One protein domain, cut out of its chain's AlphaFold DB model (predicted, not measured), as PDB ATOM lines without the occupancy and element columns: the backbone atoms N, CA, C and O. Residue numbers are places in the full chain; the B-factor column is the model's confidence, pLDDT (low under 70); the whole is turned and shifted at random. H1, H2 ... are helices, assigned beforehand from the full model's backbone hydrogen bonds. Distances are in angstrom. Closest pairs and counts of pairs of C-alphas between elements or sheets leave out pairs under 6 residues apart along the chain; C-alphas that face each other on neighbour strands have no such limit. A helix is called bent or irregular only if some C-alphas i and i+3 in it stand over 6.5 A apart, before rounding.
ATOM      1  N   ASP A  13     250.173 239.364 287.438       80.50
ATOM      2  CA  ASP A  13     249.668 238.138 288.054       80.50
ATOM      3  C   ASP A  13     250.217 236.865 287.381       80.50
ATOM      4  O   ASP A  13     250.033 235.759 287.890       80.50
ATOM      5  N   VAL A  14     250.934 236.989 286.255       84.62
ATOM      6  CA  VAL A  14     251.397 235.845 285.444       84.62
ATOM      7  C   VAL A  14     252.344 234.932 286.224       84.62
ATOM      8  O   VAL A  14     252.205 233.708 286.171       84.62
ATOM      9  N   SER A  15     253.298 235.509 286.962       85.69
ATOM     10  CA  SER A  15     254.264 234.746 287.763       85.69
ATOM     11  C   SER A  15     253.571 233.969 288.883       85.69
ATOM     12  O   SER A  15     253.811 232.774 289.046       85.69
ATOM     13  N   PHE A  16     252.642 234.619 289.586       87.12
ATOM     14  CA  PHE A  16     251.839 234.004 290.639       87.12
ATOM     15  C   PHE A  16     250.981 232.848 290.107       87.12
ATOM     16  O   PHE A  16     250.978 231.763 290.691       87.12
ATOM     17  N   ILE A  17     250.292 233.048 288.979       87.50
ATOM     18  CA  ILE A  17     249.464 232.012 288.348       87.50
ATOM     19  C   ILE A  17     250.328 230.816 287.939       87.50
ATOM     20  O   ILE A  17     249.957 229.673 288.201       87.50
ATOM     21  N   MET A  18     251.500 231.051 287.344       89.12
ATOM     22  CA  MET A  18     252.402 229.967 286.945       89.12
ATOM     23  C   MET A  18     252.927 229.165 288.135       89.12
ATOM     24  O   MET A  18     252.935 227.931 288.087       89.12
ATOM     25  N   ASP A  19     253.305 229.839 289.219       89.88
ATOM     26  CA  ASP A  19     253.740 229.176 290.446       89.88
ATOM     27  C   ASP A  19     252.607 228.379 291.096       89.88
ATOM     28  O   ASP A  19     252.823 227.255 291.558       89.88
ATOM     29  N   PHE A  20     251.385 228.917 291.093       89.88
ATOM     30  CA  PHE A  20     250.201 228.214 291.574       89.88
ATOM     31  C   PHE A  20     249.927 226.945 290.756       89.88
ATOM     32  O   PHE A  20     249.829 225.863 291.335       89.88
ATOM     33  N   LEU A  21     249.890 227.048 289.420       90.50
ATOM     34  CA  LEU A  21     249.662 225.915 288.515       90.50
ATOM     35  C   LEU A  21     250.730 224.828 288.688       90.50
ATOM     36  O   LEU A  21     250.409 223.640 288.754       90.50
ATOM     37  N   LYS A  22     251.994 225.228 288.865       91.44
ATOM     38  CA  LYS A  22     253.096 224.305 289.147       91.44
ATOM     39  C   LYS A  22     252.908 223.569 290.475       91.44
ATOM     40  O   LYS A  22     253.149 222.363 290.528       91.44
ATOM     41  N   ARG A  23     252.464 224.258 291.535       93.19
ATOM     42  CA  ARG A  23     252.212 223.650 292.857       93.19
ATOM     43  C   ARG A  23     251.099 222.607 292.825       93.19
ATOM     44  O   ARG A  23     251.205 221.605 293.521       93.19
ATOM     45  N   ILE A  24     250.075 222.810 291.998       94.38
ATOM     46  CA  ILE A  24     248.978 221.845 291.817       94.38
ATOM     47  C   ILE A  24     249.275 220.781 290.743       94.38
ATOM     48  O   ILE A  24     248.406 219.982 290.407       94.38
ATOM     49  N   GLY A  25     250.498 220.752 290.196       90.62
ATOM     50  CA  GLY A  25     250.938 219.749 289.223       90.62
ATOM     51  C   GLY A  25     250.415 219.958 287.797       90.62
ATOM     52  O   GLY A  25     250.564 219.072 286.953       90.62
ATOM     53  N   ILE A  26     249.827 221.119 287.496       89.75
ATOM     54  CA  ILE A  26     249.348 221.457 286.155       89.75
ATOM     55  C   ILE A  26     250.500 222.038 285.333       89.75
ATOM     56  O   ILE A  26     251.145 223.016 285.712       89.75
ATOM     57  N   LYS A  27     250.743 221.449 284.158       87.12
ATOM     58  CA  LYS A  27     251.673 222.009 283.171       87.12
ATOM     59  C   LYS A  27     250.998 223.162 282.437       87.12
ATOM     60  O   LYS A  27     249.986 222.957 281.773       87.12
ATOM     61  N   ALA A  28     251.597 224.342 282.516       87.94
ATOM     62  CA  ALA A  28     251.134 225.543 281.837       87.94
ATOM     63  C   ALA A  28     252.289 226.233 281.102       87.94
ATOM     64  O   ALA A  28     253.461 226.021 281.417       87.94
ATOM     65  N   MET A  29     251.949 227.034 280.095       86.06
ATOM     66  CA  MET A  29     252.894 227.798 279.283       86.06
ATOM     67  C   MET A  29     252.325 229.196 279.049       86.06
ATOM     68  O   MET A  29     251.140 229.325 278.749       86.06
ATOM     69  N   VAL A  30     253.162 230.229 279.182       86.75
ATOM     70  CA  VAL A  30     252.778 231.602 278.836       86.75
ATOM     71  C   VAL A  30     252.965 231.766 277.336       86.75
ATOM     72  O   VAL A  30     254.036 231.458 276.803       86.75
ATOM     73  N   ILE A  31     251.930 232.249 276.660       81.81
ATOM     74  CA  ILE A  31     252.001 232.644 275.257       81.81
ATOM     75  C   ILE A  31     251.883 234.161 275.230       81.81
ATOM     76  O   ILE A  31     250.830 234.709 275.524       81.81
ATOM     77  N   ASP A  32     252.985 234.816 274.891       82.94
ATOM     78  CA  ASP A  32     253.000 236.237 274.571       82.94
ATOM     79  C   ASP A  32     252.563 236.394 273.105       82.94
ATOM     80  O   ASP A  32     253.232 235.903 272.182       82.94
ATOM     81  N   GLU A  33     251.393 237.003 272.898       76.19
ATOM     82  CA  GLU A  33     250.813 237.184 271.569       76.19
ATOM     83  C   GLU A  33     251.669 238.095 270.687       76.19
ATOM     84  O   GLU A  33     251.839 237.785 269.506       76.19
ATOM     85  N   ASP A  34     252.286 239.138 271.238       76.62
ATOM     86  CA  ASP A  34     253.116 240.072 270.476       76.62
ATOM     87  C   ASP A  34     254.389 239.387 269.979       76.62
ATOM     88  O   ASP A  34     254.772 239.495 268.805       76.62
ATOM     89  N   VAL A  35     255.022 238.585 270.839       78.00
ATOM     90  CA  VAL A  35     256.185 237.775 270.455       78.00
ATOM     91  C   VAL A  35     255.796 236.703 269.436       78.00
ATOM     92  O   VAL A  35     256.555 236.444 268.492       78.00
ATOM     93  N   SER A  36     254.624 236.083 269.586       73.56
ATOM     94  CA  SER A  36     254.102 235.086 268.645       73.56
ATOM     95  C   SER A  36     253.838 235.697 267.263       73.56
ATOM     96  O   SER A  36     254.349 235.203 266.250       73.56
ATOM     97  N   GLN A  37     253.145 236.837 267.214       73.12
ATOM     98  CA  GLN A  37     252.895 237.591 265.987       73.12
ATOM     99  C   GLN A  37     254.201 238.064 265.345       73.12
ATOM    100  O   GLN A  37     254.378 237.940 264.131       73.12
ATOM    101  N   MET A  38     255.162 238.549 266.136       74.44
ATOM    102  CA  MET A  38     256.465 238.967 265.622       74.44
ATOM    103  C   MET A  38     257.244 237.792 265.015       74.44
ATOM    104  O   MET A  38     257.846 237.945 263.949       74.44
ATOM    105  N   LYS A  39     257.228 236.608 265.641       74.88
ATOM    106  CA  LYS A  39     257.837 235.392 265.073       74.88
ATOM    107  C   LYS A  39     257.157 234.980 263.768       74.88
ATOM    108  O   LYS A  39     257.857 234.685 262.798       74.88
ATOM    109  N   ALA A  40     255.826 235.027 263.708       71.88
ATOM    110  CA  ALA A  40     255.069 234.744 262.489       71.88
ATOM    111  C   ALA A  40     255.424 235.726 261.358       71.88
ATOM    112  O   ALA A  40     255.733 235.301 260.244       71.88
ATOM    113  N   ARG A  41     255.495 237.031 261.660       70.25
ATOM    114  CA  ARG A  41     255.927 238.071 260.709       70.25
ATOM    115  C   ARG A  41     257.359 237.842 260.221       70.25
ATOM    116  O   ARG A  41     257.602 237.878 259.018       70.25
ATOM    117  N   LYS A  42     258.311 237.552 261.117       76.00
ATOM    118  CA  LYS A  42     259.710 237.250 260.745       76.00
ATOM    119  C   LYS A  42     259.812 236.014 259.845       76.00
ATOM    120  O   LYS A  42     260.568 236.037 258.875       76.00
ATOM    121  N   SER A  43     259.037 234.970 260.138       73.56
ATOM    122  CA  SER A  43     258.956 233.760 259.311       73.56
ATOM    123  C   SER A  43     258.436 234.075 257.907       73.56
ATOM    124  O   SER A  43     259.069 233.707 256.918       73.56
ATOM    125  N   MET A  44     257.355 234.854 257.811       78.00
ATOM    126  CA  MET A  44     256.784 235.293 256.535       78.00
ATOM    127  C   MET A  44     257.782 236.120 255.719       78.00
ATOM    128  O   MET A  44     258.010 235.825 254.553       78.00
ATOM    129  N   ILE A  45     258.457 237.094 256.339       75.62
ATOM    130  CA  ILE A  45     259.493 237.896 255.673       75.62
ATOM    131  C   ILE A  45     260.631 237.004 255.168       75.62
ATOM    132  O   ILE A  45     261.119 237.185 254.051       75.62
ATOM    133  N   SER A  46     261.069 236.032 255.972       77.19
ATOM    134  CA  SER A  46     262.103 235.087 255.550       77.19
ATOM    135  C   SER A  46     261.647 234.228 254.372       77.19
ATOM    136  O   SER A  46     262.461 233.952 253.491       77.19
ATOM    137  N   LEU A  47     260.383 233.805 254.356       76.81
ATOM    138  CA  LEU A  47     259.792 233.060 253.253       76.81
ATOM    139  C   LEU A  47     259.766 233.923 251.985       76.81
ATOM    140  O   LEU A  47     260.348 233.528 250.983       76.81
ATOM    141  N   SER A  48     259.229 235.144 252.052       71.19
ATOM    142  CA  SER A  48     259.201 236.083 250.921       71.19
ATOM    143  C   SER A  48     260.594 236.358 250.346       71.19
ATOM    144  O   SER A  48     260.766 236.427 249.130       71.19
ATOM    145  N   ARG A  49     261.626 236.463 251.197       76.06
ATOM    146  CA  ARG A  49     263.018 236.609 250.738       76.06
ATOM    147  C   ARG A  49     263.532 235.364 250.019       76.06
ATOM    148  O   ARG A  49     264.234 235.508 249.023       76.06
ATOM    149  N   LYS A  50     263.205 234.161 250.504       75.44
ATOM    150  CA  LYS A  50     263.570 232.904 249.833       75.44
ATOM    151  C   LYS A  50     262.886 232.779 248.475       75.44
ATOM    152  O   LYS A  50     263.561 232.454 247.510       75.44
ATOM    153  N   ILE A  51     261.600 233.115 248.400       72.38
ATOM    154  CA  ILE A  51     260.816 233.121 247.158       72.38
ATOM    155  C   ILE A  51     261.465 234.055 246.134       72.38
ATOM    156  O   ILE A  51     261.815 233.625 245.038       72.38
ATOM    157  N   LYS A  52     261.751 235.303 246.534       72.38
ATOM    158  CA  LYS A  52     262.417 236.292 245.673       72.38
ATOM    159  C   LYS A  52     263.821 235.859 245.235       72.38
ATOM    160  O   LYS A  52     264.215 236.137 244.111       72.38
ATOM    161  N   LYS A  53     264.592 235.212 246.117       76.38
ATOM    162  CA  LYS A  53     265.957 234.750 245.811       76.38
ATOM    163  C   LYS A  53     265.966 233.555 244.857       76.38
ATOM    164  O   LYS A  53     266.836 233.483 243.998       76.38
ATOM    165  N   ASN A  54     265.033 232.627 245.035       71.62
ATOM    166  CA  ASN A  54     264.992 231.380 244.280       71.62
ATOM    167  C   ASN A  54     264.095 231.466 243.034       71.62
ATOM    168  O   ASN A  54     263.992 230.479 242.316       71.62
ATOM    169  N   ASN A  55     263.469 232.622 242.776       67.75
ATOM    170  CA  ASN A  55     262.562 232.858 241.649       67.75
ATOM    171  C   ASN A  55     261.416 231.830 241.568       67.75
ATOM    172  O   ASN A  55     260.965 231.474 240.485       67.75
ATOM    173  N   ILE A  56     260.988 231.340 242.735       66.06
ATOM    174  CA  ILE A  56     259.951 230.316 242.860       66.06
ATOM    175  C   ILE A  56     258.607 230.994 242.620       66.06
ATOM    176  O   ILE A  56     258.326 232.046 243.200       66.06
ATOM    177  N   SER A  57     257.784 230.403 241.767       69.25
ATOM    178  CA  SER A  57     256.439 230.899 241.501       69.25
ATOM    179  C   SER A  57     255.493 230.613 242.672       69.25
ATOM    180  O   SER A  57     255.633 229.621 243.390       69.25
ATOM    181  N   ASP A  58     254.463 231.448 242.841       66.31
ATOM    182  CA  ASP A  58     253.420 231.229 243.857       66.31
ATOM    183  C   ASP A  58     252.731 229.858 243.709       66.31
ATOM    184  O   ASP A  58     252.280 229.270 244.692       66.31
ATOM    185  N   ILE A  59     252.702 229.316 242.488       74.00
ATOM    186  CA  ILE A  59     252.115 228.014 242.160       74.00
ATOM    187  C   ILE A  59     252.955 226.871 242.745       74.00
ATOM    188  O   ILE A  59     252.403 226.005 243.423       74.00
ATOM    189  N   GLU A  60     254.279 226.903 242.566       66.12
ATOM    190  CA  GLU A  60     255.196 225.884 243.103       66.12
ATOM    191  C   GLU A  60     255.155 225.838 244.636       66.12
ATOM    192  O   GLU A  60     255.134 224.763 245.234       66.12
ATOM    193  N   ILE A  61     255.042 226.998 245.289       69.25
ATOM    194  CA  ILE A  61     254.926 227.090 246.754       69.25
ATOM    195  C   ILE A  61     253.618 226.460 247.236       69.25
ATOM    196  O   ILE A  61     253.593 225.747 248.243       69.25
ATOM    197  N   ILE A  62     252.508 226.720 246.539       75.81
ATOM    198  CA  ILE A  62     251.200 226.155 246.886       75.81
ATOM    199  C   ILE A  62     251.207 224.634 246.710       75.81
ATOM    200  O   ILE A  62     250.653 223.924 247.557       75.81
ATOM    201  N   GLU A  63     251.824 224.121 245.647       74.25
ATOM    202  CA  GLU A  63     251.966 222.682 245.422       74.25
ATOM    203  C   GLU A  63     252.846 222.016 246.484       74.25
ATOM    204  O   GLU A  63     252.453 220.986 247.038       74.25
ATOM    205  N   GLU A  64     253.958 222.641 246.869       67.62
ATOM    206  CA  GLU A  64     254.845 222.139 247.922       67.62
ATOM    207  C   GLU A  64     254.151 222.130 249.298       67.62
ATOM    208  O   GLU A  64     254.215 221.143 250.035       67.62
ATOM    209  N   ILE A  65     253.381 223.177 249.626       76.19
ATOM    210  CA  ILE A  65     252.565 223.223 250.852       76.19
ATOM    211  C   ILE A  65     251.487 222.132 250.836       76.19
ATOM    212  O   ILE A  65     251.247 221.489 251.866       76.19
ATOM    213  N   LYS A  66     250.822 221.903 249.696       77.25
ATOM    214  CA  LYS A  66     249.831 220.823 249.548       77.25
ATOM    215  C   LYS A  66     250.479 219.449 249.734       77.25
ATOM    216  O   LYS A  66     249.934 218.630 250.476       77.25
ATOM    217  N   ALA A  67     251.646 219.216 249.136       72.62
ATOM    218  CA  ALA A  67     252.404 217.973 249.275       72.62
ATOM    219  C   ALA A  67     252.859 217.733 250.728       72.62
ATOM    220  O   ALA A  67     252.701 216.632 251.268       72.62
ATOM    221  N   TYR A  68     253.340 218.775 251.411       71.31
ATOM    222  CA  TYR A  68     253.725 218.702 252.821       71.31
ATOM    223  C   TYR A  68     252.529 218.419 253.748       71.31
ATOM    224  O   TYR A  68     252.621 217.588 254.652       71.31
ATOM    225  N   ARG A  69     251.371 219.057 253.516       69.75
ATOM    226  CA  ARG A  69     250.145 218.763 254.284       69.75
ATOM    227  C   ARG A  69     249.673 217.326 254.086       69.75
ATOM    228  O   ARG A  69     249.282 216.692 255.060       69.75
ATOM    229  N   LYS A  70     249.726 216.813 252.854       73.38
ATOM    230  CA  LYS A  70     249.307 215.445 252.527       73.38
ATOM    231  C   LYS A  70     250.216 214.400 253.187       73.38
ATOM    232  O   LYS A  70     249.723 213.529 253.891       73.38
ATOM    233  N   SER A  71     251.537 214.563 253.099       67.62
ATOM    234  CA  SER A  71     252.506 213.650 253.740       67.62
ATOM    235  C   SER A  71     252.430 213.624 255.277       67.62
ATOM    236  O   SER A  71     252.664 212.587 255.897       67.62
ATOM    237  N   LYS A  72     252.051 214.738 255.918       64.69
ATOM    238  CA  LYS A  72     251.781 214.806 257.368       64.69
ATOM    239  C   LYS A  72     250.462 214.145 257.792       64.69
ATOM    240  O   LYS A  72     250.329 213.808 258.965       64.69
ATOM    241  N   HIS A  73     249.499 214.002 256.881       57.19
ATOM    242  CA  HIS A  73     248.204 213.366 257.145       57.19
ATOM    243  C   HIS A  73     248.173 211.881 256.768       57.19
ATOM    244  O   HIS A  73     247.479 211.127 257.439       57.19
ATOM    245  N   ASP A  74     248.968 211.461 255.783       55.53
ATOM    246  CA  ASP A  74     249.110 210.053 255.375       55.53
ATOM    247  C   ASP A  74     250.076 209.254 256.282       55.53
ATOM    248  O   ASP A  74     250.261 208.057 256.098       55.53
ATOM    249  N   SER A  75     250.708 209.900 257.271       49.97
ATOM    250  CA  SER A  75     251.616 209.272 258.250       49.97
ATOM    251  C   SER A  75     250.931 208.867 259.569       49.97
ATOM    252  O   SER A  75     251.590 208.771 260.606       49.97
TER     253      SER A  75
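This is residues 13 to 75 of the 76 residues of an uncharacterized protein of Bacteroidetes bacterium GWA2_31_9 (UniProt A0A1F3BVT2). Three separate helices are strung out in one flat, open piece with no shared core: the long helix H2 makes much of the long axis, H3 folds back from its far end at a slant to make a V, and the short helix H1 lies off at the opposite end, beyond an outstretched link. H1 and H3 both point to the same side of H2, with open space between them. The printed part has 63 residues with three named helices, in the order H1, H2, H3, and no named strand; the class is all helix. The whole is extended, with a radius of gyration of the C-alphas of 19.1 A, and it spans 52 by 30 by 11 A.

Begin with H2, residues 33 to 54, the longest helix by residues; it touches no helix. Past its last residue a tight link of 3 residues brings you to H3, residues 58 to 73. H2 and H3 are apart, but only just: their closest C-alphas are 8.3 A from each other. Go back to Glu 33 and look before it: a short link of 9 residues joins H2 to H1, residues 13 to 23. H1 and H2 are apart, and so are H1 and H3. Look at the backbone O and N atoms, and in H1, H2 and H3 you will find every O i to N i+4 pair within hydrogen-bond range. Residues 31 to 47, of which 33 to 47 belong to H2, stand free, and so do residues 62 to 75, of which 62 to 73 belong to H3.

Find C-alpha 33 at (250.813, 237.184, 271.569); from there H2 runs 31.3 A to C-alpha 54 at (264.992, 231.380, 244.280). H3 begins at C-alpha 58, at (253.420, 231.229, 243.857), and its 16 residues reach 22.9 A to C-alpha 73 at (248.204, 213.366, 257.145). For H1, find C-alpha 13 at (249.668, 238.138, 288.054); its 11 residues reach 15.5 A from first to last C-alpha. H1, H2 and H3 are not bent.

The two C-alphas farthest apart are those of Ile 24 and Asn 55, at 53.1 A, while the first and last printed C-alphas, those of Asp 13 and Ser 75, are 41.5 A apart. The printed part has no cut, and no link is long. In the B-factor column the mean pLDDT of the printed part is 76.7; it is 88 for H1, 75 for H2 and 70 for H3. Look for low confidence, under 70, at residues 55 to 58, 60 to 61, 64, 69 and 71 to 75 of this model.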